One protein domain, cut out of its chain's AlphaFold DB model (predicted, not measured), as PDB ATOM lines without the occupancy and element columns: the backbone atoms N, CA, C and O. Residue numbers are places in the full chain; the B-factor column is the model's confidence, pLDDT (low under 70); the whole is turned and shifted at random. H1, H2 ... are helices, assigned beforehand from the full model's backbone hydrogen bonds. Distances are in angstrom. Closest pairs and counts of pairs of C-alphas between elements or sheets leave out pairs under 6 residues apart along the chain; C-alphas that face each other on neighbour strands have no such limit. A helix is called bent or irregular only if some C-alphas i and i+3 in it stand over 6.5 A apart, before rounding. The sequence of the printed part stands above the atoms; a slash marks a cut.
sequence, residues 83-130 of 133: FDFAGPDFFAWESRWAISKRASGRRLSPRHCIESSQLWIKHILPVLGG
ATOM      1  N   PHE A  83     -23.522  38.618 -36.443       81.62
ATOM      2  CA  PHE A  83     -22.424  37.873 -35.842       81.62
ATOM      3  C   PHE A  83     -22.573  37.765 -34.320       81.62
ATOM      4  O   PHE A  83     -22.453  36.668 -33.787       81.62
ATOM      5  N   ASP A  84     -22.901  38.860 -33.630       80.19
ATOM      6  CA  ASP A  84     -23.109  38.849 -32.175       80.19
ATOM      7  C   ASP A  84     -24.319  37.994 -31.772       80.19
ATOM      8  O   ASP A  84     -24.300  37.324 -30.741       80.19
ATOM      9  N   PHE A  85     -25.377  38.003 -32.587       83.12
ATOM     10  CA  PHE A  85     -26.602  37.260 -32.302       83.12
ATOM     11  C   PHE A  85     -26.461  35.752 -32.546       83.12
ATOM     12  O   PHE A  85     -26.863  34.941 -31.712       83.12
ATOM     13  N   ALA A  86     -25.944  35.369 -33.713       84.00
ATOM     14  CA  ALA A  86     -25.936  33.979 -34.162       84.00
ATOM     15  C   ALA A  86     -24.589  33.275 -33.921       84.00
ATOM     16  O   ALA A  86     -24.559  32.053 -33.763       84.00
ATOM     17  N   GLY A  87     -23.490  34.027 -33.853       81.12
ATOM     18  CA  GLY A  87     -22.137  33.499 -33.717       81.12
ATOM     19  C   GLY A  87     -21.620  32.754 -34.960       81.12
ATOM     20  O   GLY A  87     -22.349  32.531 -35.935       81.12
ATOM     21  N   PRO A  88     -20.338  32.344 -34.946       80.94
ATOM     22  CA  PRO A  88     -19.754  31.535 -36.019       80.94
ATOM     23  C   PRO A  88     -20.307  30.099 -36.038       80.94
ATOM     24  O   PRO A  88     -20.440  29.505 -37.105       80.94
ATOM     25  N   ASP A  89     -20.710  29.575 -34.878       89.00
ATOM     26  CA  ASP A  89     -21.128  28.180 -34.691       89.00
ATOM     27  C   ASP A  89     -22.649  27.974 -34.768       89.00
ATOM     28  O   ASP A  89     -23.167  26.944 -34.327       89.00
ATOM     29  N   PHE A  90     -23.383  28.928 -35.354       92.56
ATOM     30  CA  PHE A  90     -24.845  28.869 -35.470       92.56
ATOM     31  C   PHE A  90     -25.346  27.543 -36.064       92.56
ATOM     32  O   PHE A  90     -26.356  27.000 -35.621       92.56
ATOM     33  N   PHE A  91     -24.617  27.004 -37.048       94.56
ATOM     34  CA  PHE A  91     -24.942  25.757 -37.743       94.56
ATOM     35  C   PHE A  91     -24.177  24.528 -37.227       94.56
ATOM     36  O   PHE A  91     -24.268  23.467 -37.845       94.56
ATOM     37  N   ALA A  92     -23.440  24.621 -36.115       93.88
ATOM     38  CA  ALA A  92     -22.722  23.478 -35.551       93.88
ATOM     39  C   ALA A  92     -23.674  22.318 -35.207       93.88
ATOM     40  O   ALA A  92     -24.851  22.528 -34.903       93.88
ATOM     41  N   TRP A  93     -23.168  21.082 -35.220       93.81
ATOM     42  CA  TRP A  93     -23.987  19.890 -34.965       93.81
ATOM     43  C   TRP A  93     -24.649  19.895 -33.577       93.81
ATOM     44  O   TRP A  93     -25.771  19.411 -33.436       93.81
ATOM     45  N   GLU A  94     -23.994  20.500 -32.584       94.50
ATOM     46  CA  GLU A  94     -24.518  20.670 -31.219       94.50
ATOM     47  C   GLU A  94     -25.087  22.071 -30.951       94.50
ATOM     48  O   GLU A  94     -25.341  22.455 -29.811       94.50
ATOM     49  N   SER A  95     -25.319  22.858 -32.003       93.88
ATOM     50  CA  SER A  95     -25.959  24.167 -31.873       93.88
ATOM     51  C   SER A  95     -27.425  24.037 -31.444       93.88
ATOM     52  O   SER A  95     -28.121  23.070 -31.768       93.88
ATOM     53  N   ARG A  96     -27.948  25.081 -30.787       92.75
ATOM     54  CA  ARG A  96     -29.381  25.180 -30.452       92.75
ATOM     55  C   ARG A  96     -30.274  25.044 -31.688       92.75
ATOM     56  O   ARG A  96     -31.339  24.435 -31.608       92.75
ATOM     57  N   TRP A  97     -29.831  25.575 -32.828       93.88
ATOM     58  CA  TRP A  97     -30.534  25.441 -34.100       93.88
ATOM     59  C   TRP A  97     -30.612  23.976 -34.548       93.88
ATOM     60  O   TRP A  97     -31.707  23.482 -34.822       93.88
ATOM     61  N   ALA A  98     -29.483  23.258 -34.562       94.50
ATOM     62  CA  ALA A  98     -29.436  21.859 -34.981       94.50
ATOM     63  C   ALA A  98     -30.263  20.966 -34.046       94.50
ATOM     64  O   ALA A  98     -31.060  20.151 -34.517       94.50
ATOM     65  N   ILE A  99     -30.155  21.178 -32.730       94.62
ATOM     66  CA  ILE A  99     -30.954  20.474 -31.720       94.62
ATOM     67  C   ILE A  99     -32.450  20.711 -31.956       94.62
ATOM     68  O   ILE A  99     -33.216  19.752 -32.022       94.62
ATOM     69  N   SER A 100     -32.873  21.964 -32.156       95.38
ATOM     70  CA  SER A 100     -34.277  22.310 -32.426       95.38
ATOM     71  C   SER A 100     -34.805  21.670 -33.719       95.38
ATOM     72  O   SER A 100     -35.916  21.128 -33.758       95.38
ATOM     73  N   LYS A 101     -34.002  21.657 -34.791       94.44
ATOM     74  CA  LYS A 101     -34.370  20.997 -36.053       94.44
ATOM     75  C   LYS A 101     -34.522  19.485 -35.888       94.44
ATOM     76  O   LYS A 101     -35.506  18.932 -36.371       94.44
ATOM     77  N   ARG A 102     -33.620  18.830 -35.152       94.31
ATOM     78  CA  ARG A 102     -33.748  17.398 -34.837       94.31
ATOM     79  C   ARG A 102     -34.972  17.115 -33.964       94.31
ATOM     80  O   ARG A 102     -35.727  16.199 -34.271       94.31
ATOM     81  N   ALA A 103     -35.209  17.931 -32.937       94.44
ATOM     82  CA  ALA A 103     -36.356  17.789 -32.036       94.44
ATOM     83  C   ALA A 103     -37.701  17.948 -32.764       94.44
ATOM     84  O   ALA A 103     -38.662  17.258 -32.449       94.44
ATOM     85  N   SER A 104     -37.757  18.799 -33.791       94.69
ATOM     86  CA  SER A 104     -38.930  18.950 -34.669       94.69
ATOM     87  C   SER A 104     -39.064  17.852 -35.738       94.69
ATOM     88  O   SER A 104     -39.917  17.955 -36.618       94.69
ATOM     89  N   GLY A 105     -38.226  16.809 -35.698       93.50
ATOM     90  CA  GLY A 105     -38.275  15.673 -36.622       93.50
ATOM     91  C   GLY A 105     -37.687  15.952 -38.008       93.50
ATOM     92  O   GLY A 105     -37.866  15.151 -38.928       93.50
ATOM     93  N   ARG A 106     -36.975  17.073 -38.204       92.00
ATOM     94  CA  ARG A 106     -36.283  17.342 -39.473       92.00
ATOM     95  C   ARG A 106     -35.051  16.444 -39.580       92.00
ATOM     96  O   ARG A 106     -34.227  16.384 -38.669       92.00
ATOM     97  N   ARG A 107     -34.902  15.777 -40.727       89.44
ATOM     98  CA  ARG A 107     -33.713  14.978 -41.050       89.44
ATOM     99  C   ARG A 107     -32.523  15.908 -41.270       89.44
ATOM    100  O   ARG A 107     -32.427  16.553 -42.309       89.44
ATOM    101  N   LEU A 108     -31.641  15.972 -40.280       94.00
ATOM    102  CA  LEU A 108     -30.410  16.755 -40.304       94.00
ATOM    103  C   LEU A 108     -29.218  15.800 -40.199       94.00
ATOM    104  O   LEU A 108     -29.261  14.858 -39.410       94.00
ATOM    105  N   SER A 109     -28.159  16.045 -40.967       94.06
ATOM    106  CA  SER A 109     -26.914  15.275 -40.892       94.06
ATOM    107  C   SER A 109     -25.740  16.166 -40.468       94.06
ATOM    108  O   SER A 109     -25.762  17.369 -40.750       94.06
ATOM    109  N   PRO A 110     -24.684  15.606 -39.844       94.19
ATOM    110  CA  PRO A 110     -23.490  16.376 -39.491       94.19
ATOM    111  C   PRO A 110     -22.846  17.053 -40.705       94.19
ATOM    112  O   PRO A 110     -22.413  18.200 -40.631       94.19
ATOM    113  N   ARG A 111     -22.852  16.376 -41.858       94.56
ATOM    114  CA  ARG A 111     -22.330  16.927 -43.112       94.56
ATOM    115  C   ARG A 111     -23.101  18.165 -43.572       94.56
ATOM    116  O   ARG A 111     -22.485  19.155 -43.945       94.56
ATOM    117  N   HIS A 112     -24.428  18.138 -43.479       93.88
ATOM    118  CA  HIS A 112     -25.265  19.282 -43.836       93.88
ATOM    119  C   HIS A 112     -24.990  20.505 -42.943       93.88
ATOM    120  O   HIS A 112     -24.978  21.638 -43.424       93.88
ATOM    121  N   CYS A 113     -24.722  20.278 -41.654       94.25
ATOM    122  CA  CYS A 113     -24.287  21.322 -40.724       94.25
ATOM    123  C   CYS A 113     -22.948  21.950 -41.140       94.25
ATOM    124  O   CYS A 113     -22.822  23.172 -41.137       94.25
ATOM    125  N   ILE A 114     -21.974  21.133 -41.554       94.38
ATOM    126  CA  ILE A 114     -20.667  21.615 -42.027       94.38
ATOM    127  C   ILE A 114     -20.824  22.461 -43.296       94.38
ATOM    128  O   ILE A 114     -20.308  23.574 -43.354       94.38
ATOM    129  N   GLU A 115     -21.571  21.973 -44.288       94.69
ATOM    130  CA  GLU A 115     -21.804  22.689 -45.553       94.69
ATOM    131  C   GLU A 115     -22.537  24.021 -45.315       94.69
ATOM    132  O   GLU A 115     -22.140  25.063 -45.838       94.69
ATOM    133  N   SER A 116     -23.553  24.017 -44.448       93.38
ATOM    134  CA  SER A 116     -24.286  25.233 -44.074       93.38
ATOM    135  C   SER A 116     -23.405  26.225 -43.312       93.38
ATOM    136  O   SER A 116     -23.485  27.425 -43.559       93.38
ATOM    137  N   SER A 117     -22.526  25.737 -42.430       92.44
ATOM    138  CA  SER A 117     -21.561  26.574 -41.707       92.44
ATOM    139  C   SER A 117     -20.548  27.228 -42.653       92.44
ATOM    140  O   SER A 117     -20.257  28.418 -42.543       92.44
ATOM    141  N   GLN A 118     -20.072  26.500 -43.666       92.00
ATOM    142  CA  GLN A 118     -19.183  27.069 -44.684       92.00
ATOM    143  C   GLN A 118     -19.867  28.177 -45.491       92.00
ATOM    144  O   GLN A 118     -19.271  29.233 -45.713       92.00
ATOM    145  N   LEU A 119     -21.125  27.971 -45.896       91.75
ATOM    146  CA  LEU A 119     -21.912  29.002 -46.580       91.75
ATOM    147  C   LEU A 119     -22.151  30.218 -45.682       91.75
ATOM    148  O   LEU A 119     -21.999  31.358 -46.125       91.75
ATOM    149  N   TRP A 120     -22.469  29.975 -44.413       89.75
ATOM    150  CA  TRP A 120     -22.667  31.007 -43.403       89.75
ATOM    151  C   TRP A 120     -21.439  31.903 -43.258       89.75
ATOM    152  O   TRP A 120     -21.543  33.115 -43.434       89.75
ATOM    153  N   ILE A 121     -20.268  31.306 -43.032       88.12
ATOM    154  CA  ILE A 121     -19.014  32.030 -42.801       88.12
ATOM    155  C   ILE A 121     -18.534  32.749 -44.064       88.12
ATOM    156  O   ILE A 121     -18.069  33.883 -43.986       88.12
ATOM    157  N   LYS A 122     -18.637  32.109 -45.232       88.62
ATOM    158  CA  LYS A 122     -18.052  32.635 -46.472       88.62
ATOM    159  C   LYS A 122     -18.937  33.655 -47.186       88.62
ATOM    160  O   LYS A 122     -18.407  34.562 -47.819       88.62
ATOM    161  N   HIS A 123     -20.258  33.491 -47.129       87.50
ATOM    162  CA  HIS A 123     -21.181  34.262 -47.967       87.50
ATOM    163  C   HIS A 123     -22.165  35.112 -47.172       87.50
ATOM    164  O   HIS A 123     -22.480  36.219 -47.597       87.50
ATOM    165  N   ILE A 124     -22.655  34.620 -46.033       86.56
ATOM    166  CA  ILE A 124     -23.753  35.280 -45.318       86.56
ATOM    167  C   ILE A 124     -23.211  36.283 -44.298       86.56
ATOM    168  O   ILE A 124     -23.601  37.448 -44.324       86.56
ATOM    169  N   LEU A 125     -22.276  35.865 -43.441       84.06
ATOM    170  CA  LEU A 125     -21.676  36.730 -42.424       84.06
ATOM    171  C   LEU A 125     -20.965  37.965 -43.006       84.06
ATOM    172  O   LEU A 125     -21.179  39.047 -42.465       84.06
ATOM    173  N   PRO A 126     -20.192  37.885 -44.107       82.19
ATOM    174  CA  PRO A 126     -19.525  39.068 -44.657       82.19
ATOM    175  C   PRO A 126     -20.488  40.110 -45.235       82.19
ATOM    176  O   PRO A 126     -20.154  41.288 -45.272       82.19
ATOM    177  N   VAL A 127     -21.668  39.682 -45.696       81.69
ATOM    178  CA  VAL A 127     -22.654  40.559 -46.349       81.69
ATOM    179  C   VAL A 127     -23.681  41.092 -45.349       81.69
ATOM    180  O   VAL A 127     -24.069  42.251 -45.431       81.69
ATOM    181  N   LEU A 128     -24.128  40.256 -44.407       77.19
ATOM    182  CA  LEU A 128     -25.226  40.570 -43.483       77.19
ATOM    183  C   LEU A 128     -24.791  40.715 -42.017       77.19
ATOM    184  O   LEU A 128     -25.569  41.201 -41.201       77.19
ATOM    185  N   GLY A 129     -23.587  40.271 -41.649       67.50
ATOM    186  CA  GLY A 129     -23.128  40.165 -40.260       67.50
ATOM    187  C   GLY A 129     -22.011  41.111 -39.861       67.50
ATOM    188  O   GLY A 129     -21.146  40.733 -39.078       67.50
ATOM    189  N   GLY A 130     -22.023  42.337 -40.376       60.41
ATOM    190  CA  GLY A 130     -20.965  43.297 -40.090       60.41
ATOM    191  C   GLY A 130     -20.906  43.724 -38.620       60.41
ATOM    192  O   GLY A 130     -21.846  44.339 -38.134       60.41
TER     193      GLY A 130
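Overview. This is residues 83 to 130 of the 133 residues of an uncharacterized protein of Spirochaetes bacterium RBG_16_49_21 (UniProt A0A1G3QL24). What does the model look like? One long, kinked helix, H3, makes the long axis, and the rest of the printed part forms a looser second limb along one side of it: H1 by the last part of H3, the link of residues 87 to 95, and H2 on the side of H3's first part. Residues 100 to 105, of which 100 to 103 belong to H2, stick out at the far end, and the links and H3 fold the printed part into a lopsided, narrow loop with its two ends near each other. What is it made of? There are 48 residues printed, with three named helices in the order H1, H2, H3 and no named strand; the class is all helix. How large is it? It is compact, with a radius of gyration of the C-alphas of 11.0 A, and elongated, with spans of 32 by 19 by 13 A.

Along the chain. Where is the longest helix? H3 is residues 110 to 128, 24.6 A from first to last C-alpha, from C-alpha 110 at (-23.490, 16.376, -39.491) to C-alpha 128 at (-25.226, 40.570, -43.483). It has a kink of 40 degrees near residue 121, and it is irregular, but only just: C-alphas 122 and 125 are 6.8 A apart. Where are the other helices? H2 is residues 96 to 103, 10.3 A long, and H1 is residues 83 to 86, 5.5 A long, with C-alpha 83 at (-22.424, 37.873, -35.842).

Arrangement. How does H2 stand to H3? They are close but not clearly touching; their closest C-alphas, those of Ala 98 and Cys 113, are 7.7 A apart. Their lines stand at a steep tilt of 40 degrees, and they run opposite ways. Where is H1? H1 and H3 are close but not clearly touching, with the closest C-alphas, those of Phe 83 and Leu 125, 6.7 A apart. H1 and H2 are apart. What do the backbone N and O atoms show? In H2 every O i to N i+4 pair is within hydrogen-bond range, and in H3 12 of 15 are; H1 is too short for such a pair, and its one O i to N i+3 pair is not within range.

Size, cuts and confidence. How far does it reach? The two C-alphas farthest apart, those of Gly 105 and Gly 130, are 32.8 A from each other, while the first and last printed C-alphas, those of Phe 83 and Gly 130, are 7.0 A apart. Are there cuts or long links? The printed part has no cut, and the links H1 to H2 and H2 to H3 are short. Where is confidence low? The mean pLDDT of the printed part is 89.3, and residues 129 to 130 are under 70.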